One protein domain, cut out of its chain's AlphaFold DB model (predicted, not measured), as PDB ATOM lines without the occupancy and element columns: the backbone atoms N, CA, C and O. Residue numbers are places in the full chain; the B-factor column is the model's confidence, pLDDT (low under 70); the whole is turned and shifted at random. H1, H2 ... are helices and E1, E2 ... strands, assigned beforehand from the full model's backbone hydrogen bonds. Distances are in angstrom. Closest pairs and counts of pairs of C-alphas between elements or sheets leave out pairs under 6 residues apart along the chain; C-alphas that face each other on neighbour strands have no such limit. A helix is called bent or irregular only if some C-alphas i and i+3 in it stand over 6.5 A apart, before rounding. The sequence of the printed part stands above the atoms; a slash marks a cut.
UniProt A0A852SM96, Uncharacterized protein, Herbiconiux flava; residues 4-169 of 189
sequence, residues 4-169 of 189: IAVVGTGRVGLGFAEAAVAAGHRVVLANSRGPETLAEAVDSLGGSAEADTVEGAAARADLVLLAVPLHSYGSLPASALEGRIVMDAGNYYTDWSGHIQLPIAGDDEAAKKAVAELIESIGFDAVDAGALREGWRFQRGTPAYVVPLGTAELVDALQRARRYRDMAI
ATOM      1  N   ILE A   4      24.057   2.449 -47.601       98.38
ATOM      2  CA  ILE A   4      25.386   2.259 -47.020       98.38
ATOM      3  C   ILE A   4      26.444   2.600 -48.064       98.38
ATOM      4  O   ILE A   4      26.501   1.982 -49.127       98.38
ATOM      5  N   ALA A   5      27.303   3.571 -47.764       98.44
ATOM      6  CA  ALA A   5      28.489   3.817 -48.574       98.44
ATOM      7  C   ALA A   5      29.582   2.824 -48.178       98.44
ATOM      8  O   ALA A   5      29.915   2.710 -47.002       98.44
ATOM      9  N   VAL A   6      30.169   2.132 -49.149       98.12
ATOM     10  CA  VAL A   6      31.301   1.225 -48.931       98.12
ATOM     11  C   VAL A   6      32.527   1.822 -49.601       98.12
ATOM     12  O   VAL A   6      32.688   1.752 -50.820       98.12
ATOM     13  N   VAL A   7      33.392   2.428 -48.792       97.56
ATOM     14  CA  VAL A   7      34.624   3.075 -49.240       97.56
ATOM     15  C   VAL A   7      35.766   2.078 -49.123       97.56
ATOM     16  O   VAL A   7      36.226   1.767 -48.028       97.56
ATOM     17  N   GLY A   8      36.236   1.582 -50.264       94.69
ATOM     18  CA  GLY A   8      37.251   0.534 -50.351       94.69
ATOM     19  C   GLY A   8      36.663  -0.789 -50.830       94.69
ATOM     20  O   GLY A   8      36.077  -1.550 -50.073       94.69
ATOM     21  N   THR A   9      36.875  -1.105 -52.106       93.19
ATOM     22  CA  THR A   9      36.276  -2.269 -52.784       93.19
ATOM     23  C   THR A   9      37.241  -3.452 -52.884       93.19
ATOM     24  O   THR A   9      37.406  -4.059 -53.941       93.19
ATOM     25  N   GLY A  10      37.955  -3.731 -51.790       89.50
ATOM     26  CA  GLY A  10      38.738  -4.959 -51.626       89.50
ATOM     27  C   GLY A  10      37.872  -6.124 -51.132       89.50
ATOM     28  O   GLY A  10      36.648  -6.040 -51.128       89.50
ATOM     29  N   ARG A  11      38.505  -7.198 -50.640       87.81
ATOM     30  CA  ARG A  11      37.800  -8.395 -50.131       87.81
ATOM     31  C   ARG A  11      36.757  -8.075 -49.053       87.81
ATOM     32  O   ARG A  11      35.653  -8.595 -49.118       87.81
ATOM     33  N   VAL A  12      37.109  -7.228 -48.080       86.88
ATOM     34  CA  VAL A  12      36.212  -6.851 -46.971       86.88
ATOM     35  C   VAL A  12      35.037  -6.024 -47.481       86.88
ATOM     36  O   VAL A  12      33.896  -6.383 -47.228       86.88
ATOM     37  N   GLY A  13      35.309  -4.953 -48.231       93.44
ATOM     38  CA  GLY A  13      34.250  -4.079 -48.730       93.44
ATOM     39  C   GLY A  13      33.278  -4.796 -49.663       93.44
ATOM     40  O   GLY A  13      32.077  -4.630 -49.508       93.44
ATOM     41  N   LEU A  14      33.770  -5.636 -50.583       94.25
ATOM     42  CA  LEU A  14      32.893  -6.390 -51.484       94.25
ATOM     43  C   LEU A  14      32.105  -7.486 -50.758       94.25
ATOM     44  O   LEU A  14      30.910  -7.604 -50.997       94.25
ATOM     45  N   GLY A  15      32.726  -8.228 -49.834       92.44
ATOM     46  CA  GLY A  15      32.005  -9.232 -49.040       92.44
ATOM     47  C   GLY A  15      30.933  -8.610 -48.141       92.44
ATOM     48  O   GLY A  15      29.823  -9.123 -48.045       92.44
ATOM     49  N   PHE A  16      31.229  -7.454 -47.540       93.81
ATOM     50  CA  PHE A  16      30.229  -6.682 -46.809       93.81
ATOM     51  C   PHE A  16      29.115  -6.176 -47.733       93.81
ATOM     52  O   PHE A  16      27.945  -6.275 -47.379       93.81
ATOM     53  N   ALA A  17      29.455  -5.642 -48.911       96.69
ATOM     54  CA  ALA A  17      28.470  -5.147 -49.870       96.69
ATOM     55  C   ALA A  17      27.510  -6.257 -50.323       96.69
ATOM     56  O   ALA A  17      26.304  -6.030 -50.376       96.69
ATOM     57  N   GLU A  18      28.032  -7.456 -50.584       95.56
ATOM     58  CA  GLU A  18      27.242  -8.644 -50.911       95.56
ATOM     59  C   GLU A  18      26.277  -9.004 -49.774       95.56
ATOM     60  O   GLU A  18      25.073  -9.122 -50.006       95.56
ATOM     61  N   ALA A  19      26.772  -9.083 -48.534       94.19
ATOM     62  CA  ALA A  19      25.942  -9.375 -47.365       94.19
ATOM     63  C   ALA A  19      24.867  -8.297 -47.123       94.19
ATOM     64  O   ALA A  19      23.707  -8.613 -46.858       94.19
ATOM     65  N   ALA A  20      25.219  -7.018 -47.276       96.31
ATOM     66  CA  ALA A  20      24.297  -5.897 -47.122       96.31
ATOM     67  C   ALA A  20      23.191  -5.899 -48.190       96.31
ATOM     68  O   ALA A  20      22.020  -5.688 -47.866       96.31
ATOM     69  N   VAL A  21      23.534  -6.173 -49.453       97.12
ATOM     70  CA  VAL A  21      22.546  -6.308 -50.534       97.12
ATOM     71  C   VAL A  21      21.641  -7.517 -50.296       97.12
ATOM     72  O   VAL A  21      20.423  -7.389 -50.430       97.12
ATOM     73  N   ALA A  22      22.198  -8.660 -49.883       94.88
ATOM     74  CA  ALA A  22      21.427  -9.861 -49.552       94.88
ATOM     75  C   ALA A  22      20.427  -9.622 -48.402       94.88
ATOM     76  O   ALA A  22      19.321 -10.162 -48.423       94.88
ATOM     77  N   ALA A  23      20.776  -8.758 -47.446       95.44
ATOM     78  CA  ALA A  23      19.903  -8.314 -46.359       95.44
ATOM     79  C   ALA A  23      18.896  -7.207 -46.760       95.44
ATOM     80  O   ALA A  23      18.112  -6.741 -45.930       95.44
ATOM     81  N   GLY A  24      18.876  -6.776 -48.028       96.81
ATOM     82  CA  GLY A  24      17.916  -5.797 -48.551       96.81
ATOM     83  C   GLY A  24      18.299  -4.328 -48.328       96.81
ATOM     84  O   GLY A  24      17.436  -3.445 -48.388       96.81
ATOM     85  N   HIS A  25      19.575  -4.039 -48.059       98.00
ATOM     86  CA  HIS A  25      20.101  -2.674 -48.029       98.00
ATOM     87  C   HIS A  25      20.527  -2.211 -49.430       98.00
ATOM     88  O   HIS A  25      20.752  -3.014 -50.335       98.00
ATOM     89  N   ARG A  26      20.637  -0.891 -49.611       98.25
ATOM     90  CA  ARG A  26      21.248  -0.297 -50.805       98.25
ATOM     91  C   ARG A  26      22.705   0.009 -50.521       98.25
ATOM     92  O   ARG A  26      23.017   0.546 -49.460       98.25
ATOM     93  N   VAL A  27      23.574  -0.271 -51.482       98.44
ATOM     94  CA  VAL A  27      25.011  -0.026 -51.352       98.44
ATOM     95  C   VAL A  27      25.476   0.967 -52.408       98.44
ATOM     96  O   VAL A  27      25.167   0.818 -53.586       98.44
ATOM     97  N   VAL A  28      26.253   1.962 -51.985       98.56
ATOM     98  CA  VAL A  28      27.005   2.842 -52.886       98.56
ATOM     99  C   VAL A  28      28.485   2.515 -52.738       98.56
ATOM    100  O   VAL A  28      29.104   2.831 -51.721       98.56
ATOM    101  N   LEU A  29      29.058   1.850 -53.734       98.62
ATOM    102  CA  LEU A  29      30.478   1.530 -53.762       98.62
ATOM    103  C   LEU A  29      31.293   2.774 -54.131       98.62
ATOM    104  O   LEU A  29      30.968   3.487 -55.079       98.62
ATOM    105  N   ALA A  30      32.397   2.993 -53.424       98.25
ATOM    106  CA  ALA A  30      33.359   4.035 -53.744       98.25
ATOM    107  C   ALA A  30      34.793   3.529 -53.557       98.25
ATOM    108  O   ALA A  30      35.104   2.738 -52.661       98.25
ATOM    109  N   ASN A  31      35.705   3.996 -54.406       97.06
ATOM    110  CA  ASN A  31      37.136   3.748 -54.269       97.06
ATOM    111  C   ASN A  31      37.938   4.965 -54.768       97.06
ATOM    112  O   ASN A  31      37.380   5.916 -55.307       97.06
ATOM    113  N   SER A  32      39.261   4.932 -54.605       95.00
ATOM    114  CA  SER A  32      40.152   6.025 -55.020       95.00
ATOM    115  C   SER A  32      40.415   6.108 -56.529       95.00
ATOM    116  O   SER A  32      41.054   7.054 -56.978       95.00
ATOM    117  N   ARG A  33      39.978   5.113 -57.310       95.62
ATOM    118  CA  ARG A  33      40.219   5.018 -58.757       95.62
ATOM    119  C   ARG A  33      39.049   5.523 -59.599       95.62
ATOM    120  O   ARG A  33      39.187   5.530 -60.812       95.62
ATOM    121  N   GLY A  34      37.947   5.923 -58.969       96.81
ATOM    122  CA  GLY A  34      36.754   6.433 -59.639       96.81
ATOM    123  C   GLY A  34      35.656   5.375 -59.830       96.81
ATOM    124  O   GLY A  34      35.953   4.173 -59.929       96.81
ATOM    125  N   PRO A  35      34.375   5.798 -59.850       98.00
ATOM    126  CA  PRO A  35      33.217   4.905 -59.954       98.00
ATOM    127  C   PRO A  35      33.174   4.083 -61.244       98.00
ATOM    128  O   PRO A  35      32.648   2.974 -61.252       98.00
ATOM    129  N   GLU A  36      33.780   4.567 -62.325       97.94
ATOM    130  CA  GLU A  36      33.906   3.850 -63.592       97.94
ATOM    131  C   GLU A  36      34.661   2.519 -63.452       97.94
ATOM    132  O   GLU A  36      34.419   1.584 -64.210       97.94
ATOM    133  N   THR A  37      35.533   2.396 -62.445       98.19
ATOM    134  CA  THR A  37      36.279   1.156 -62.167       98.19
ATOM    135  C   THR A  37      35.455   0.093 -61.442       98.19
ATOM    136  O   THR A  37      35.963  -0.995 -61.173       98.19
ATOM    137  N   LEU A  38      34.206   0.406 -61.089       98.19
ATOM    138  CA  LEU A  38      33.335  -0.426 -60.259       98.19
ATOM    139  C   LEU A  38      32.175  -1.055 -61.030       98.19
ATOM    140  O   LEU A  38      31.374  -1.747 -60.411       98.19
ATOM    141  N   ALA A  39      32.097  -0.865 -62.352       96.94
ATOM    142  CA  ALA A  39      30.998  -1.372 -63.175       96.94
ATOM    143  C   ALA A  39      30.753  -2.880 -62.975       96.94
ATOM    144  O   ALA A  39      29.648  -3.275 -62.629       96.94
ATOM    145  N   GLU A  40      31.798  -3.708 -63.065       96.88
ATOM    146  CA  GLU A  40      31.686  -5.164 -62.872       96.88
ATOM    147  C   GLU A  40      31.219  -5.544 -61.454       96.88
ATOM    148  O   GLU A  40      30.447  -6.484 -61.276       96.88
ATOM    149  N   ALA A  41      31.662  -4.803 -60.432       97.06
ATOM    150  CA  ALA A  41      31.255  -5.043 -59.048       97.06
ATOM    151  C   ALA A  41      29.798  -4.626 -58.792       97.06
ATOM    152  O   ALA A  41      29.092  -5.289 -58.042       97.06
ATOM    153  N   VAL A  42      29.339  -3.539 -59.412       97.94
ATOM    154  CA  VAL A  42      27.930  -3.128 -59.363       97.94
ATOM    155  C   VAL A  42      27.056  -4.157 -60.078       97.94
ATOM    156  O   VAL A  42      26.054  -4.593 -59.518       97.94
ATOM    157  N   ASP A  43      27.468  -4.598 -61.268       96.81
ATOM    158  CA  ASP A  43      26.735  -5.594 -62.051       96.81
ATOM    159  C   ASP A  43      26.598  -6.927 -61.298       96.81
ATOM    160  O   ASP A  43      25.528  -7.538 -61.325       96.81
ATOM    161  N   SER A  44      27.642  -7.365 -60.585       95.81
ATOM    162  CA  SER A  44      27.604  -8.613 -59.810       95.81
ATOM    163  C   SER A  44      26.717  -8.534 -58.562       95.81
ATOM    164  O   SER A  44      26.089  -9.530 -58.204       95.81
ATOM    165  N   LEU A  45      26.616  -7.361 -57.929       95.56
ATOM    166  CA  LEU A  45      25.731  -7.115 -56.785       95.56
ATOM    167  C   LEU A  45      24.266  -6.873 -57.201       95.56
ATOM    168  O   LEU A  45      23.354  -7.053 -56.392       95.56
ATOM    169  N   GLY A  46      24.015  -6.482 -58.453       90.38
ATOM    170  CA  GLY A  46      22.678  -6.267 -59.005       90.38
ATOM    171  C   GLY A  46      22.041  -4.921 -58.628       90.38
ATOM    172  O   GLY A  46      22.692  -3.998 -58.147       90.38
ATOM    173  N   GLY A  47      20.726  -4.790 -58.851       87.19
ATOM    174  CA  GLY A  47      20.007  -3.499 -58.841       87.19
ATOM    175  C   GLY A  47      19.934  -2.738 -57.507       87.19
ATOM    176  O   GLY A  47      19.382  -1.640 -57.472       87.19
ATOM    177  N   SER A  48      20.474  -3.294 -56.420       93.06
ATOM    178  CA  SER A  48      20.592  -2.615 -55.120       93.06
ATOM    179  C   SER A  48      21.956  -1.948 -54.905       93.06
ATOM    180  O   SER A  48      22.152  -1.308 -53.868       93.06
ATOM    181  N   ALA A  49      22.883  -2.080 -55.859       97.44
ATOM    182  CA  ALA A  49      24.198  -1.458 -55.821       97.44
ATOM    183  C   ALA A  49      24.338  -0.352 -56.878       97.44
ATOM    184  O   ALA A  49      23.819  -0.439 -57.988       97.44
ATOM    185  N   GLU A  50      25.076   0.692 -56.526       97.81
ATOM    186  CA  GLU A  50      25.518   1.757 -57.427       97.81
ATOM    187  C   GLU A  50      26.971   2.129 -57.094       97.81
ATOM    188  O   GLU A  50      27.505   1.708 -56.065       97.81
ATOM    189  N   ALA A  51      27.626   2.908 -57.954       98.31
ATOM    190  CA  ALA A  51      28.977   3.409 -57.718       98.31
ATOM    191  C   ALA A  51      29.016   4.937 -57.781       98.31
ATOM    192  O   ALA A  51      28.336   5.549 -58.604       98.31
ATOM    193  N   ASP A  52      29.839   5.551 -56.933       98.50
ATOM    194  CA  ASP A  52      30.105   6.990 -56.952       98.50
ATOM    195  C   ASP A  52      31.527   7.297 -56.440       98.50
ATOM    196  O   ASP A  52      32.268   6.426 -55.980       98.50
ATOM    197  N   THR A  53      31.908   8.565 -56.526       98.12
ATOM    198  CA  THR A  53      32.948   9.188 -55.707       98.12
ATOM    199  C   THR A  53      32.697   8.969 -54.212       98.12
ATOM    200  O   THR A  53      31.566   8.736 -53.777       98.12
ATOM    201  N   VAL A  54      33.750   9.076 -53.398       97.38
ATOM    202  CA  VAL A  54      33.637   8.926 -51.938       97.38
ATOM    203  C   VAL A  54      32.693   9.980 -51.362       97.38
ATOM    204  O   VAL A  54      31.852   9.666 -50.525       97.38
ATOM    205  N   GLU A  55      32.781  11.211 -51.856       97.69
ATOM    206  CA  GLU A  55      31.936  12.332 -51.468       97.69
ATOM    207  C   GLU A  55      30.473  12.102 -51.854       97.69
ATOM    208  O   GLU A  55      29.586  12.285 -51.021       97.69
ATOM    209  N   GLY A  56      30.208  11.671 -53.090       98.06
ATOM    210  CA  GLY A  56      28.855  11.385 -53.567       98.06
ATOM    211  C   GLY A  56      28.201  10.230 -52.809       98.06
ATOM    212  O   GLY A  56      27.043  10.340 -52.393       98.06
ATOM    213  N   ALA A  57      28.957   9.157 -52.568       98.00
ATOM    214  CA  ALA A  57      28.516   8.017 -51.776       98.00
ATOM    215  C   ALA A  57      28.203   8.427 -50.334       98.00
ATOM    216  O   ALA A  57      27.096   8.186 -49.849       98.00
ATOM    217  N   ALA A  58      29.143   9.111 -49.673       97.38
ATOM    218  CA  ALA A  58      28.957   9.602 -48.316       97.38
ATOM    219  C   ALA A  58      27.756  10.546 -48.226       97.38
ATOM    220  O   ALA A  58      26.982  10.416 -47.291       97.38
ATOM    221  N   ALA A  59      27.532  11.423 -49.214       96.69
ATOM    222  CA  ALA A  59      26.430  12.382 -49.210       96.69
ATOM    223  C   ALA A  59      25.045  11.724 -49.074       96.69
ATOM    224  O   ALA A  59      24.178  12.274 -48.388       96.69
ATOM    225  N   ARG A  60      24.849  10.549 -49.683       94.44
ATOM    226  CA  ARG A  60      23.566   9.825 -49.725       94.44
ATOM    227  C   ARG A  60      23.407   8.756 -48.647       94.44
ATOM    228  O   ARG A  60      22.303   8.252 -48.475       94.44
ATOM    229  N   ALA A  61      24.493   8.382 -47.981       97.19
ATOM    230  CA  ALA A  61      24.499   7.239 -47.088       97.19
ATOM    231  C   ALA A  61      24.046   7.586 -45.667       97.19
ATOM    232  O   ALA A  61      24.417   8.625 -45.113       97.19
ATOM    233  N   ASP A  62      23.299   6.660 -45.072       96.94
ATOM    234  CA  ASP A  62      22.957   6.659 -43.651       96.94
ATOM    235  C   ASP A  62      24.170   6.211 -42.811       96.94
ATOM    236  O   ASP A  62      24.433   6.762 -41.744       96.94
ATOM    237  N   LEU A  63      24.940   5.238 -43.324       98.06
ATOM    238  CA  LEU A  63      26.193   4.753 -42.735       98.06
ATOM    239  C   LEU A  63      27.307   4.662 -43.784       98.06
ATOM    240  O   LEU A  63      27.062   4.320 -44.941       98.06
ATOM    241  N   VAL A  64      28.549   4.896 -43.365       98.44
ATOM    242  CA  VAL A  64      29.738   4.754 -44.216       98.44
ATOM    243  C   VAL A  64      30.650   3.672 -43.651       98.44
ATOM    244  O   VAL A  64      31.152   3.817 -42.543       98.44
ATOM    245  N   LEU A  65      30.915   2.615 -44.413       97.56
ATOM    246  CA  LEU A  65      31.968   1.647 -44.119       97.56
ATOM    247  C   LEU A  65      33.293   2.112 -44.730       97.56
ATOM    248  O   LEU A  65      33.399   2.257 -45.949       97.56
ATOM    249  N   LEU A  66      34.321   2.271 -43.899       96.44
ATOM    250  CA  LEU A  66      35.702   2.448 -44.341       96.44
ATOM    251  C   LEU A  66      36.413   1.091 -44.350       96.44
ATOM    252  O   LEU A  66      36.784   0.553 -43.311       96.44
ATOM    253  N   ALA A  67      36.623   0.553 -45.548       93.81
ATOM    254  CA  ALA A  67      37.342  -0.689 -45.823       93.81
ATOM    255  C   ALA A  67      38.603  -0.415 -46.668       93.81
ATOM    256  O   ALA A  67      38.888  -1.098 -47.658       93.81
ATOM    257  N   VAL A  68      39.358   0.621 -46.288       92.12
ATOM    258  CA  VAL A  68      40.599   1.045 -46.955       92.12
ATOM    259  C   VAL A  68      41.836   0.706 -46.114       92.12
ATOM    260  O   VAL A  68      41.745   0.584 -44.894       92.12
ATOM    261  N   PRO A  69      43.025   0.571 -46.726       87.44
ATOM    262  CA  PRO A  69      44.265   0.428 -45.969       87.44
ATOM    263  C   PRO A  69      44.528   1.635 -45.059       87.44
ATOM    264  O   PRO A  69      44.289   2.771 -45.465       87.44
ATOM    265  N   LEU A  70      45.140   1.411 -43.890       85.25
ATOM    266  CA  LEU A  70      45.458   2.469 -42.915       85.25
ATOM    267  C   LEU A  70      46.204   3.666 -43.533       85.25
ATOM    268  O   LEU A  70      45.895   4.819 -43.246       85.25
ATOM    269  N   HIS A  71      47.154   3.412 -44.440       86.81
ATOM    270  CA  HIS A  71      47.918   4.474 -45.107       86.81
ATOM    271  C   HIS A  71      47.062   5.378 -46.015       86.81
ATOM    272  O   HIS A  71      47.517   6.450 -46.399       86.81
ATOM    273  N   SER A  72      45.841   4.965 -46.366       90.25
ATOM    274  CA  SER A  72      44.921   5.746 -47.199       90.25
ATOM    275  C   SER A  72      44.052   6.722 -46.395       90.25
ATOM    276  O   SER A  72      43.427   7.589 -46.999       90.25
ATOM    277  N   TYR A  73      44.021   6.644 -45.057       89.81
ATOM    278  CA  TYR A  73      43.112   7.457 -44.228       89.81
ATOM    279  C   TYR A  73      43.342   8.957 -44.415       89.81
ATOM    280  O   TYR A  73      42.386   9.720 -44.488       89.81
ATOM    281  N   GLY A  74      44.600   9.375 -44.588       91.44
ATOM    282  CA  GLY A  74      44.943  10.777 -44.844       91.44
ATOM    283  C   GLY A  74      44.422  11.334 -46.174       91.44
ATOM    284  O   GLY A  74      44.474  12.542 -46.376       91.44
ATOM    285  N   SER A  75      43.933  10.478 -47.076       91.31
ATOM    286  CA  SER A  75      43.349  10.876 -48.365       91.31
ATOM    287  C   SER A  75      41.819  10.889 -48.368       91.31
ATOM    288  O   SER A  75      41.223  11.304 -49.357       91.31
ATOM    289  N   LEU A  76      41.174  10.437 -47.284       94.12
ATOM    290  CA  LEU A  76      39.717  10.428 -47.193       94.12
ATOM    291  C   LEU A  76      39.175  11.859 -47.024       94.12
ATOM    292  O   LEU A  76      39.741  12.643 -46.256       94.12
ATOM    293  N   PRO A  77      38.055  12.206 -47.681       94.56
ATOM    294  CA  PRO A  77      37.449  13.526 -47.573       94.56
ATOM    295  C   PRO A  77      36.733  13.675 -46.224       94.56
ATOM    296  O   PRO A  77      35.534  13.433 -46.111       94.56
ATOM    297  N   ALA A  78      37.467  14.077 -45.183       94.62
ATOM    298  CA  ALA A  78      36.944  14.183 -43.816       94.62
ATOM    299  C   ALA A  78      35.661  15.030 -43.719       94.62
ATOM    300  O   ALA A  78      34.738  14.660 -42.999       94.62
ATOM    301  N   SER A  79      35.564  16.112 -44.498       95.38
ATOM    302  CA  SER A  79      34.370  16.965 -44.558       95.38
ATOM    303  C   SER A  79      33.131  16.251 -45.105       95.38
ATOM    304  O   SER A  79      32.018  16.574 -44.708       95.38
ATOM    305  N   ALA A  80      33.294  15.267 -45.993       94.75
ATOM    306  CA  ALA A  80      32.174  14.478 -46.507       94.75
ATOM    307  C   ALA A  80      31.672  13.442 -45.486       94.75
ATOM    308  O   ALA A  80      30.526  13.003 -45.562       94.75
ATOM    309  N   LEU A  81      32.529  13.056 -44.537       95.44
ATOM    310  CA  LEU A  81      32.226  12.098 -43.474       95.44
ATOM    311  C   LEU A  81      31.711  12.772 -42.194       95.44
ATOM    312  O   LEU A  81      31.201  12.094 -41.304       95.44
ATOM    313  N   GLU A  82      31.839  14.094 -42.084       93.62
ATOM    314  CA  GLU A  82      31.403  14.843 -40.911       93.62
ATOM    315  C   GLU A  82      29.895  14.669 -40.666       93.62
ATOM    316  O   GLU A  82      29.071  14.752 -41.580       93.62
ATOM    317  N   GLY A  83      29.533  14.370 -39.415       92.75
ATOM    318  CA  GLY A  83      28.149  14.107 -39.012       92.75
ATOM    319  C   GLY A  83      27.571  12.769 -39.494       92.75
ATOM    320  O   GLY A  83      26.400  12.503 -39.233       92.75
ATOM    321  N   ARG A  84      28.354  11.922 -40.177       96.06
ATOM    322  CA  ARG A  84      27.941  10.566 -40.572       96.06
ATOM    323  C   ARG A  84      28.294   9.547 -39.500       96.06
ATOM    324  O   ARG A  84      29.282   9.694 -38.782       96.06
ATOM    325  N   ILE A  85      27.533   8.456 -39.460       97.75
ATOM    326  CA  ILE A  85      27.966   7.247 -38.761       97.75
ATOM    327  C   ILE A  85      29.017   6.567 -39.640       97.75
ATOM    328  O   ILE A  85      28.705   6.057 -40.719       97.75
ATOM    329  N   VAL A  86      30.267   6.581 -39.184       97.25
ATOM    330  CA  VAL A  86      31.400   5.970 -39.883       97.25
ATOM    331  C   VAL A  86      31.814   4.694 -39.158       97.25
ATOM    332  O   VAL A  86      32.219   4.728 -37.999       97.25
ATOM    333  N   MET A  87      31.724   3.568 -39.858       96.50
ATOM    334  CA  MET A  87      32.192   2.261 -39.414       96.50
ATOM    335  C   MET A  87      33.617   2.047 -39.916       96.50
ATOM    336  O   MET A  87      33.854   1.916 -41.118       96.50
ATOM    337  N   ASP A  88      34.569   2.010 -38.991       93.69
ATOM    338  CA  ASP A  88      35.971   1.740 -39.292       93.69
ATOM    339  C   ASP A  88      36.251   0.229 -39.235       93.69
ATOM    340  O   ASP A  88      36.279  -0.366 -38.158       93.69
ATOM    341  N   ALA A  89      36.479  -0.390 -40.398       86.88
ATOM    342  CA  ALA A  89      36.892  -1.790 -40.517       86.88
ATOM    343  C   ALA A  89      38.406  -1.931 -40.769       86.88
ATOM    344  O   ALA A  89      38.862  -2.921 -41.346       86.88
ATOM    345  N   GLY A  90      39.194  -0.933 -40.361       71.88
ATOM    346  CA  GLY A  90      40.636  -0.812 -40.554       71.88
ATOM    347  C   GLY A  90      41.464  -1.802 -39.741       71.88
ATOM    348  O   GLY A  90      42.335  -1.389 -38.989       71.88
ATOM    349  N   ASN A  91      41.212  -3.103 -39.883       68.19
ATOM    350  CA  ASN A  91      42.078  -4.200 -39.459       68.19
ATOM    351  C   ASN A  91      41.738  -5.473 -40.259       68.19
ATOM    352  O   ASN A  91      40.579  -5.852 -40.387       68.19
ATOM    353  N   TYR A  92      42.753  -6.131 -40.825       51.78
ATOM    354  CA  TYR A  92      42.596  -7.229 -41.792       51.78
ATOM    355  C   TYR A  92      42.803  -8.611 -41.130       51.78
ATOM    356  O   TYR A  92      43.556  -8.705 -40.160       51.78
ATOM    357  N   TYR A  93      42.146  -9.667 -41.640       56.22
ATOM    358  CA  TYR A  93      42.729 -10.918 -42.187       56.22
ATOM    359  C   TYR A  93      41.783 -12.141 -42.110       56.22
ATOM    360  O   TYR A  93      40.633 -12.048 -41.703       56.22
ATOM    361  N   THR A  94      42.269 -13.251 -42.669       39.50
ATOM    362  CA  THR A  94      41.581 -14.243 -43.494       39.50
ATOM    363  C   THR A  94      41.274 -15.544 -42.756       39.50
ATOM    364  O   THR A  94      42.178 -16.349 -42.586       39.50
ATOM    365  N   ASP A  95      40.014 -15.747 -42.386       48.16
ATOM    366  CA  ASP A  95      39.224 -16.984 -42.529       48.16
ATOM    367  C   ASP A  95      37.856 -16.693 -41.887       48.16
ATOM    368  O   ASP A  95      37.782 -16.410 -40.696       48.16
ATOM    369  N   TRP A  96      36.791 -16.661 -42.688       50.97
ATOM    370  CA  TRP A  96      35.428 -16.354 -42.220       50.97
ATOM    371  C   TRP A  96      34.622 -17.631 -41.938       50.97
ATOM    372  O   TRP A  96      33.401 -17.580 -41.817       50.97
ATOM    373  N   SER A  97      35.274 -18.798 -41.873       49.56
ATOM    374  CA  SER A  97      34.584 -20.051 -41.573       49.56
ATOM    375  C   SER A  97      34.208 -20.134 -40.084       49.56
ATOM    376  O   SER A  97      34.971 -20.586 -39.237       49.56
ATOM    377  N   GLY A  98      32.998 -19.673 -39.754       54.94
ATOM    378  CA  GLY A  98      32.392 -19.800 -38.425       54.94
ATOM    379  C   GLY A  98      31.366 -18.706 -38.126       54.94
ATOM    380  O   GLY A  98      31.359 -17.660 -38.767       54.94
ATOM    381  N   HIS A  99      30.502 -18.933 -37.132       62.88
ATOM    382  CA  HIS A  99      29.736 -17.847 -36.514       62.88
ATOM    383  C   HIS A  99      30.703 -17.011 -35.670       62.88
ATOM    384  O   HIS A  99      31.225 -17.504 -34.672       62.88
ATOM    385  N   ILE A 100      30.982 -15.783 -36.106       70.56
ATOM    386  CA  ILE A 100      31.916 -14.863 -35.450       70.56
ATOM    387  C   ILE A 100      31.116 -13.685 -34.901       70.56
ATOM    388  O   ILE A 100      30.366 -13.048 -35.641       70.56
ATOM    389  N   GLN A 101      31.300 -13.375 -33.621       82.81
ATOM    390  CA  GLN A 101      30.782 -12.150 -33.020       82.81
ATOM    391  C   GLN A 101      31.709 -10.971 -33.349       82.81
ATOM    392  O   GLN A 101      32.934 -11.079 -33.259       82.81
ATOM    393  N   LEU A 102      31.130  -9.827 -33.710       89.62
ATOM    394  CA  LEU A 102      31.857  -8.619 -34.088       89.62
ATOM    395  C   LEU A 102      31.864  -7.618 -32.926       89.62
ATOM    396  O   LEU A 102      30.816  -7.057 -32.597       89.62
ATOM    397  N   PRO A 103      33.019  -7.350 -32.290       93.50
ATOM    398  CA  PRO A 103      33.088  -6.307 -31.283       93.50
ATOM    399  C   PRO A 103      32.940  -4.925 -31.934       93.50
ATOM    400  O   PRO A 103      33.605  -4.622 -32.924       93.50
ATOM    401  N   ILE A 104      32.107  -4.070 -31.344       95.81
ATOM    402  CA  ILE A 104      31.965  -2.658 -31.717       95.81
ATOM    403  C   ILE A 104      32.357  -1.769 -30.539       95.81
ATOM    404  O   ILE A 104      32.191  -2.148 -29.384       95.81
ATOM    405  N   ALA A 105      32.877  -0.578 -30.816       97.06
ATOM    406  CA  ALA A 105      33.119   0.437 -29.798       97.06
ATOM    407  C   ALA A 105      32.846   1.824 -30.377       97.06
ATOM    408  O   ALA A 105      33.161   2.091 -31.537       97.06
ATOM    409  N   GLY A 106      32.285   2.711 -29.566       97.94
ATOM    410  CA  GLY A 106      31.870   4.043 -29.990       97.94
ATOM    411  C   GLY A 106      31.375   4.872 -28.813       97.94
ATOM    412  O   GLY A 106      30.884   4.327 -27.827       97.94
ATOM    413  N   ASP A 107      31.527   6.190 -28.909       98.25
ATOM    414  CA  ASP A 107      31.098   7.119 -27.854       98.25
ATOM    415  C   ASP A 107      29.647   7.602 -28.041       98.25
ATOM    416  O   ASP A 107      29.057   8.157 -27.116       98.25
ATOM    417  N   ASP A 108      29.061   7.376 -29.222       98.19
ATOM    418  CA  ASP A 108      27.663   7.682 -29.527       98.19
ATOM    419  C   ASP A 108      26.810   6.402 -29.452       98.19
ATOM    420  O   ASP A 108      26.981   5.464 -30.235       98.19
ATOM    421  N   GLU A 109      25.892   6.361 -28.485       97.75
ATOM    422  CA  GLU A 109      25.022   5.205 -28.234       97.75
ATOM    423  C   GLU A 109      24.021   4.950 -29.372       97.75
ATOM    424  O   GLU A 109      23.707   3.797 -29.673       97.75
ATOM    425  N   ALA A 110      23.533   6.001 -30.039       97.62
ATOM    426  CA  ALA A 110      22.614   5.850 -31.165       97.62
ATOM    427  C   ALA A 110      23.343   5.289 -32.392       97.62
ATOM    428  O   ALA A 110      22.817   4.404 -33.069       97.62
ATOM    429  N   ALA A 111      24.576   5.739 -32.635       97.81
ATOM    430  CA  ALA A 111      25.433   5.214 -33.686       97.81
ATOM    431  C   ALA A 111      25.788   3.744 -33.435       97.81
ATOM    432  O   ALA A 111      25.613   2.920 -34.332       97.81
ATOM    433  N   LYS A 112      26.212   3.384 -32.214       97.81
ATOM    434  CA  LYS A 112      26.476   1.980 -31.853       97.81
ATOM    435  C   LYS A 112      25.250   1.101 -32.063       97.81
ATOM    436  O   LYS A 112      25.378   0.024 -32.637       97.81
ATOM    437  N   LYS A 113      24.066   1.566 -31.652       98.06
ATOM    438  CA  LYS A 113      22.814   0.833 -31.856       98.06
ATOM    439  C   LYS A 113      22.512   0.616 -33.342       98.06
ATOM    440  O   LYS A 113      22.232  -0.510 -33.733       98.06
ATOM    441  N   ALA A 114      22.614   1.658 -34.167       97.81
ATOM    442  CA  ALA A 114      22.381   1.546 -35.609       97.81
ATOM    443  C   ALA A 114      23.368   0.576 -36.285       97.81
ATOM    444  O   ALA A 114      22.985  -0.186 -37.170       97.81
ATOM    445  N   VAL A 115      24.634   0.581 -35.854       97.56
ATOM    446  CA  VAL A 115      25.656  -0.356 -36.343       97.56
ATOM    447  C   VAL A 115      25.372  -1.787 -35.880       97.56
ATOM    448  O   VAL A 115      25.504  -2.704 -36.681       97.56
ATOM    449  N   ALA A 116      24.951  -1.992 -34.629       96.69
ATOM    450  CA  ALA A 116      24.579  -3.314 -34.124       96.69
ATOM    451  C   ALA A 116      23.393  -3.906 -34.901       96.69
ATOM    452  O   ALA A 116      23.487  -5.028 -35.387       96.69
ATOM    453  N   GLU A 117      22.333  -3.120 -35.117       96.69
ATOM    454  CA  GLU A 117      21.167  -3.535 -35.911       96.69
ATOM    455  C   GLU A 117      21.545  -3.883 -37.361       96.69
ATOM    456  O   GLU A 117      20.994  -4.819 -37.940       96.69
ATOM    457  N   LEU A 118      22.499  -3.154 -37.952       96.38
ATOM    458  CA  LEU A 118      23.030  -3.463 -39.280       96.38
ATOM    459  C   LEU A 118      23.847  -4.761 -39.292       96.38
ATOM    460  O   LEU A 118      23.711  -5.552 -40.215       96.38
ATOM    461  N   ILE A 119      24.704  -4.982 -38.295       93.94
ATOM    462  CA  ILE A 119      25.496  -6.215 -38.167       93.94
ATOM    463  C   ILE A 119      24.566  -7.432 -38.038       93.94
ATOM    464  O   ILE A 119      24.757  -8.430 -38.736       93.94
ATOM    465  N   GLU A 120      23.518  -7.308 -37.223       93.12
ATOM    466  CA  GLU A 120      22.472  -8.320 -37.050       93.12
ATOM    467  C   GLU A 120      21.693  -8.580 -38.343       93.12
ATOM    468  O   GLU A 120      21.462  -9.737 -38.703       93.12
ATOM    469  N   SER A 121      21.333  -7.534 -39.098       94.06
ATOM    470  CA  SER A 121      20.585  -7.700 -40.350       94.06
ATOM    471  C   SER A 121      21.372  -8.442 -41.432       94.06
ATOM    472  O   SER A 121      20.765  -9.141 -42.242       94.06
ATOM    473  N   ILE A 122      22.706  -8.336 -41.431       91.25
ATOM    474  CA  ILE A 122      23.588  -9.058 -42.361       91.25
ATOM    475  C   ILE A 122      24.029 -10.438 -41.838       91.25
ATOM    476  O   ILE A 122      24.853 -11.095 -42.476       91.25
ATOM    477  N   GLY A 123      23.468 -10.903 -40.713       89.06
ATOM    478  CA  GLY A 123      23.632 -12.270 -40.206       89.06
ATOM    479  C   GLY A 123      24.787 -12.484 -39.223       89.06
ATOM    480  O   GLY A 123      25.198 -13.627 -39.020       89.06
ATOM    481  N   PHE A 124      25.310 -11.414 -38.623       89.19
ATOM    482  CA  PHE A 124      26.359 -11.460 -37.601       89.19
ATOM    483  C   PHE A 124      25.837 -10.926 -36.266       89.19
ATOM    484  O   PHE A 124      24.852 -10.207 -36.222       89.19
ATOM    485  N   ASP A 125      26.524 -11.221 -35.168       90.31
ATOM    486  CA  ASP A 125      26.162 -10.685 -33.853       90.31
ATOM    487  C   ASP A 125      27.144  -9.585 -33.444       90.31
ATOM    488  O   ASP A 125      28.358  -9.802 -33.458       90.31
ATOM    489  N   ALA A 126      26.640  -8.420 -33.037       93.00
ATOM    490  CA  ALA A 126      27.474  -7.357 -32.485       93.00
ATOM    491  C   ALA A 126      27.695  -7.542 -30.973       93.00
ATOM    492  O   ALA A 126      26.781  -7.892 -30.228       93.00
ATOM    493  N   VAL A 127      28.904  -7.245 -30.493       95.12
ATOM    494  CA  VAL A 127      29.223  -7.181 -29.058       95.12
ATOM    495  C   VAL A 127      29.748  -5.793 -28.722       95.12
ATOM    496  O   VAL A 127      30.828  -5.402 -29.155       95.12
ATOM    497  N   ASP A 128      28.991  -5.034 -27.934       96.38
ATOM    498  CA  ASP A 128      29.405  -3.698 -27.503       96.38
ATOM    499  C   ASP A 128      30.552  -3.782 -26.481       96.38
ATOM    500  O   ASP A 128      30.392  -4.254 -25.355       96.38
ATOM    501  N   ALA A 129      31.731  -3.313 -26.886       95.81
ATOM    502  CA  ALA A 129      32.931  -3.214 -26.063       95.81
ATOM    503  C   ALA A 129      33.032  -1.869 -25.311       95.81
ATOM    504  O   ALA A 129      34.007  -1.637 -24.588       95.81
ATOM    505  N   GLY A 130      32.040  -0.989 -25.464       96.50
ATOM    506  CA  GLY A 130      31.909   0.290 -24.779       96.50
ATOM    507  C   GLY A 130      32.395   1.485 -25.600       96.50
ATOM    508  O   GLY A 130      32.207   1.569 -26.813       96.50
ATOM    509  N   ALA A 131      33.001   2.447 -24.903       97.69
ATOM    510  CA  ALA A 131      33.496   3.696 -25.479       97.69
ATOM    511  C   ALA A 131      34.573   3.455 -26.551       97.69
ATOM    512  O   ALA A 131      35.343   2.493 -26.462       97.69
ATOM    513  N   LEU A 132      34.719   4.376 -27.506       96.81
ATOM    514  CA  LEU A 132      35.682   4.267 -28.611       96.81
ATOM    515  C   LEU A 132      37.117   4.052 -28.104       96.81
ATOM    516  O   LEU A 132      37.888   3.263 -28.655       96.81
ATOM    517  N   ARG A 133      37.465   4.692 -26.982       95.38
ATOM    518  CA  ARG A 133      38.766   4.534 -26.309       95.38
ATOM    519  C   ARG A 133      39.059   3.116 -25.806       95.38
ATOM    520  O   ARG A 133      40.194   2.855 -25.407       95.38
ATOM    521  N   GLU A 134      38.065   2.234 -25.751       95.19
ATOM    522  CA  GLU A 134      38.215   0.825 -25.388       95.19
ATOM    523  C   GLU A 134      38.461  -0.064 -26.622       95.19
ATOM    524  O   GLU A 134      38.876  -1.213 -26.455       95.19
ATOM    525  N   GLY A 135      38.329   0.487 -27.840       92.56
ATOM    526  CA  GLY A 135      38.477  -0.219 -29.117       92.56
ATOM    527  C   GLY A 135      39.828  -0.905 -29.332       92.56
ATOM    528  O   GLY A 135      39.929  -1.896 -30.050       92.56
ATOM    529  N   TRP A 136      40.873  -0.465 -28.626       91.12
ATOM    530  CA  TRP A 136      42.176  -1.138 -28.639       91.12
ATOM    531  C   TRP A 136      42.119  -2.607 -28.193       91.12
ATOM    532  O   TRP A 136      43.028  -3.358 -28.524       91.12
ATOM    533  N   ARG A 137      41.071  -3.040 -27.475       92.00
ATOM    534  CA  ARG A 137      40.914  -4.422 -26.968       92.00
ATOM    535  C   ARG A 137      40.687  -5.479 -28.031       92.00
ATOM    536  O   ARG A 137      40.852  -6.656 -27.726       92.00
ATOM    537  N   PHE A 138      40.298  -5.063 -29.227       89.62
ATOM    538  CA  PHE A 138      40.112  -5.927 -30.388       89.62
ATOM    539  C   PHE A 138      40.978  -5.470 -31.571       89.62
ATOM    540  O   PHE A 138      40.719  -5.813 -32.720       89.62
ATOM    541  N   GLN A 139      42.046  -4.710 -31.293       86.94
ATOM    542  CA  GLN A 139      43.085  -4.371 -32.266       86.94
ATOM    543  C   GLN A 139      44.203  -5.418 -32.280       86.94
ATOM    544  O   GLN A 139      44.292  -6.286 -31.409       86.94
ATOM    545  N   ARG A 140      45.079  -5.332 -33.284       81.62
ATOM    546  CA  ARG A 140      46.164  -6.288 -33.536       81.62
ATOM    547  C   ARG A 140      46.929  -6.678 -32.267       81.62
ATOM    548  O   ARG A 140      47.373  -5.820 -31.525       81.62
ATOM    549  N   GLY A 141      47.148  -7.966 -32.023       79.00
ATOM    550  CA  GLY A 141      47.927  -8.418 -30.857       79.00
ATOM    551  C   GLY A 141      47.158  -8.512 -29.541       79.00
ATOM    552  O   GLY A 141      47.742  -8.874 -28.524       79.00
ATOM    553  N   THR A 142      45.854  -8.241 -29.551       86.12
ATOM    554  CA  THR A 142      44.971  -8.550 -28.422       86.12
ATOM    555  C   THR A 142      44.330  -9.935 -28.564       86.12
ATOM    556  O   THR A 142      44.302 -10.490 -29.661       86.12
ATOM    557  N   PRO A 143      43.801 -10.524 -27.472       88.75
ATOM    558  CA  PRO A 143      43.192 -11.853 -27.520       88.75
ATOM    559  C   PRO A 143      41.954 -11.976 -28.420       88.75
ATOM    560  O   PRO A 143      41.658 -13.084 -28.846       88.75
ATOM    561  N   ALA A 144      41.240 -10.876 -28.681       87.94
ATOM    562  CA  ALA A 144      40.042 -10.855 -29.524       87.94
ATOM    563  C   ALA A 144      40.354 -10.634 -31.018       87.94
ATOM    564  O   ALA A 144      39.458 -10.655 -31.857       87.94
ATOM    565  N   TYR A 145      41.618 -10.385 -31.368       84.31
ATOM    566  CA  TYR A 145      41.995 -10.017 -32.726       84.31
ATOM    567  C   TYR A 145      42.001 -11.221 -33.677       84.31
ATOM    568  O   TYR A 145      42.898 -12.059 -33.592       84.31
ATOM    569  N   VAL A 146      41.059 -11.257 -34.627       76.12
ATOM    570  CA  VAL A 146      40.985 -12.268 -35.708       76.12
ATOM    571  C   VAL A 146      40.876 -13.697 -35.150       76.12
ATOM    572  O   VAL A 146      41.447 -14.647 -35.683       76.12
ATOM    573  N   VAL A 147      40.147 -13.853 -34.044       78.38
ATOM    574  CA  VAL A 147      39.824 -15.160 -33.463       78.38
ATOM    575  C   VAL A 147      38.314 -15.366 -33.576       78.38
ATOM    576  O   VAL A 147      37.569 -14.499 -33.118       78.38
ATOM    577  N   PRO A 148      37.840 -16.474 -34.175       80.88
ATOM    578  CA  PRO A 148      36.423 -16.807 -34.164       80.88
ATOM    579  C   PRO A 148      36.027 -17.182 -32.732       80.88
ATOM    580  O   PRO A 148      36.449 -18.219 -32.221       80.88
ATOM    581  N   LEU A 149      35.281 -16.303 -32.066       84.50
ATOM    582  CA  LEU A 149      34.888 -16.440 -30.666       84.50
ATOM    583  C   LEU A 149      33.383 -16.271 -30.540       84.50
ATOM    584  O   LEU A 149      32.852 -15.314 -31.098       84.50
ATOM    585  N   GLY A 150      32.762 -17.140 -29.737       88.12
ATOM    586  CA  GLY A 150      31.406 -16.969 -29.225       88.12
ATOM    587  C   GLY A 150      31.269 -15.710 -28.358       88.12
ATOM    588  O   GLY A 150      32.259 -15.193 -27.844       88.12
ATOM    589  N   THR A 151      30.044 -15.259 -28.068       89.44
ATOM    590  CA  THR A 151      29.798 -14.056 -27.240       89.44
ATOM    591  C   THR A 151      30.533 -14.078 -25.897       89.44
ATOM    592  O   THR A 151      31.215 -13.116 -25.546       89.44
ATOM    593  N   ALA A 152      30.424 -15.174 -25.140       91.62
ATOM    594  CA  ALA A 152      31.060 -15.281 -23.826       91.62
ATOM    595  C   ALA A 152      32.594 -15.257 -23.922       91.62
ATOM    596  O   ALA A 152      33.263 -14.618 -23.110       91.62
ATOM    597  N   GLU A 153      33.147 -15.922 -24.937       90.94
ATOM    598  CA  GLU A 153      34.588 -15.994 -25.168       90.94
ATOM    599  C   GLU A 153      35.142 -14.651 -25.653       90.94
ATOM    600  O   GLU A 153      36.231 -14.250 -25.244       90.94
ATOM    601  N   LEU A 154      34.377 -13.919 -26.471       91.31
ATOM    602  CA  LEU A 154      34.721 -12.575 -26.910       91.31
ATOM    603  C   LEU A 154      34.741 -11.605 -25.724       91.31
ATOM    604  O   LEU A 154      35.713 -10.872 -25.557       91.31
ATOM    605  N   VAL A 155      33.726 -11.634 -24.857       94.31
ATOM    606  CA  VAL A 155      33.693 -10.796 -23.645       94.31
ATOM    607  C   VAL A 155      34.905 -11.073 -22.747       94.31
ATOM    608  O   VAL A 155      35.569 -10.132 -22.306       94.31
ATOM    609  N   ASP A 156      35.247 -12.342 -22.523       94.19
ATOM    610  CA  ASP A 156      36.451 -12.724 -21.775       94.19
ATOM    611  C   ASP A 156      37.745 -12.248 -22.469       94.19
ATOM    612  O   ASP A 156      38.633 -11.665 -21.838       94.19
ATOM    613  N   ALA A 157      37.850 -12.415 -23.790       91.62
ATOM    614  CA  ALA A 157      39.000 -11.966 -24.570       91.62
ATOM    615  C   ALA A 157      39.210 -10.444 -24.487       91.62
ATOM    616  O   ALA A 157      40.350  -9.993 -24.327       91.62
ATOM    617  N   LEU A 158      38.124  -9.663 -24.528       93.75
ATOM    618  CA  LEU A 158      38.146  -8.211 -24.349       93.75
ATOM    619  C   LEU A 158      38.628  -7.824 -22.942       93.75
ATOM    620  O   LEU A 158      39.433  -6.903 -22.796       93.75
ATOM    621  N   GLN A 159      38.193  -8.538 -21.900       94.19
ATOM    622  CA  GLN A 159      38.620  -8.283 -20.518       94.19
ATOM    623  C   GLN A 159      40.099  -8.616 -20.281       94.19
ATOM    624  O   GLN A 159      40.778  -7.919 -19.526       94.19
ATOM    625  N   ARG A 160      40.623  -9.650 -20.948       91.94
ATOM    626  CA  ARG A 160      42.030 -10.070 -20.837       91.94
ATOM    627  C   ARG A 160      43.009  -9.230 -21.656       91.94
ATOM    628  O   ARG A 160      44.223  -9.419 -21.520       91.94
ATOM    629  N   ALA A 161      42.525  -8.348 -22.525       91.12
ATOM    630  CA  ALA A 161      43.382  -7.516 -23.356       91.12
ATOM    631  C   ALA A 161      44.271  -6.591 -22.501       91.12
ATOM    632  O   ALA A 161      43.837  -6.009 -21.508       91.12
ATOM    633  N   ARG A 162      45.535  -6.436 -22.911       88.69
ATOM    634  CA  ARG A 162      46.517  -5.533 -22.286       88.69
ATOM    635  C   ARG A 162      46.970  -4.488 -23.296       88.69
ATOM    636  O   ARG A 162      47.076  -4.797 -24.481       88.69
ATOM    637  N   ARG A 163      47.223  -3.254 -22.852       87.94
ATOM    638  CA  ARG A 163      47.747  -2.217 -23.753       87.94
ATOM    639  C   ARG A 163      49.178  -2.562 -24.143       87.94
ATOM    640  O   ARG A 163      49.925  -3.066 -23.313       87.94
ATOM    641  N   TYR A 164      49.590  -2.183 -25.353       81.50
ATOM    642  CA  TYR A 164      50.953  -2.442 -25.838       81.50
ATOM    643  C   TYR A 164      52.049  -1.934 -24.900       81.50
ATOM    644  O   TYR A 164      53.049  -2.607 -24.703       81.50
ATOM    645  N   ARG A 165      51.849  -0.762 -24.283       85.38
ATOM    646  CA  ARG A 165      52.807  -0.182 -23.326       85.38
ATOM    647  C   ARG A 165      52.989  -1.013 -22.046       85.38
ATOM    648  O   ARG A 165      53.968  -0.815 -21.342       85.38
ATOM    649  N   ASP A 166      52.030  -1.889 -21.751       86.56
ATOM    650  CA  ASP A 166      51.974  -2.725 -20.550       86.56
ATOM    651  C   ASP A 166      52.305  -4.203 -20.880       86.56
ATOM    652  O   ASP A 166      52.178  -5.081 -20.024       86.56
ATOM    653  N   MET A 167      52.688  -4.496 -22.130       80.88
ATOM    654  CA  MET A 167      53.077  -5.825 -22.615       80.88
ATOM    655  C   MET A 167      54.597  -6.005 -22.567       80.88
ATOM    656  O   MET A 167      55.350  -5.048 -22.758       80.88
ATOM    657  N   ALA A 168      55.062  -7.237 -22.335       77.94
ATOM    658  CA  ALA A 168      56.480  -7.546 -22.490       77.94
ATOM    659  C   ALA A 168      56.874  -7.459 -23.976       77.94
ATOM    660  O   ALA A 168      56.045  -7.696 -24.852       77.94
ATOM    661  N   ILE A 169      58.139  -7.151 -24.282       70.50
ATOM    662  CA  ILE A 169      58.618  -7.085 -25.678       70.50
ATOM    663  C   ILE A 169      58.344  -8.407 -26.410       70.50
ATOM    664  O   ILE A 169      57.859  -8.385 -27.538       70.50
TER     665      ILE A 169
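This is residues 4 to 169 of the 189 residues of an uncharacterized protein of Herbiconiux flava (UniProt A0A852SM96). Two lobes sit side by side with helix H6 packed between them. The larger is a parallel sheet of five strands with H1 and H2 on one face and H3 on the other, making three layers; the smaller is a parallel pair, E6 and E7, with H6 on one side, H8 on the other and H7 by E6. The 166 printed residues hold eight named helices and seven strands, in the order E1 H1 E2 H2 E3 H3 E4 H4 H5 E5 E6 H6 E7 H7 H8, a mixed class; the large sheet's order is E3 E2 E1 E4 E5. The whole is compact, with a radius of gyration of the C-alphas of 16.2 A, and only just elongated, spanning 48 by 32 by 30 A.

E1, residues 4 to 7, has E2, residues 26 to 30, as parallel neighbour, N 6 and O 28 being 2.9 A apart. H1, residues 11 to 22, runs along the strands over E2 and E1 at a height of 8.8 A over the sheet. H2, residues 35 to 45, touches H1, the closest C-alphas being those of Glu 18 and Leu 45, 6.3 A apart. E3, residues 49 to 51, is an edge strand beside E2, with N 50 and O 27 at 2.9 A. H3, residues 54 to 60, is over E1, on the opposite face from H1. E4, residues 63 to 66, is parallel to E1, with N 5 and O 63 at 2.9 A. H4, residues 70 to 75, and H5, residues 78 to 81, are not on the sheet, but H5 touches H3 at Ala 80 and Glu 55, C-alphas 5.4 A apart. E5, residues 85 to 88, is the other edge strand, N 87 and O 64 being 2.8 A apart. E6, residues 101 to 104, and E7, residues 125 to 128, are parallel, with N 102 and O 125 at 2.8 A. H6, residues 109 to 121, is on the large sheet and comes closest to E7 at Ala 116 and Ala 126, C-alphas 5.2 A apart. H7, residues 132 to 138, and H8, residues 151 to 160, only just touch, with 3 pairs of C-alphas within 8 A, the closest being Arg 137 and Leu 158 at 5.4 A. Five strand-helix-strand units, parallel strands joined through helices, have right-handed crossovers: E1 H1 E2, E2 H2 E3, E4 H4 H5 E5, E6 H6 E7 and the split E3 H3 E4. In H1, H3, H6 and H8 every O i to N i+4 pair is within hydrogen-bond range, in H2 4 of 7; H4 has 0 of 2, with 2 of 3 O i to N i+3 pairs, H7 0 of 3, with 3 of 4, and H5 is too short for an i+4 pair.

E1 begins at C-alpha 4, (25.386, 2.259, -47.020), and H8 ends at C-alpha 160, (42.030, -10.070, -20.837). From first to last C-alpha H6 measures 18.2 A, H1 16.4 A, H2 14.5 A and H8 14.4 A. H2 is irregular, with C-alphas 37 and 40 7.8 A apart, as is H7, with 133 and 136 7.0 A apart, and H4 only just, with 71 and 74 7.0 A apart.

The C-alphas of Gly 47 and Ala 168, 51.7 A apart, are the two farthest apart. The printed part has no cut. The links E5 to E6 and H7 to H8 are long, with 12 residues each. Mean pLDDT of the printed part is 90.9; residues 91 to 99 are under 70.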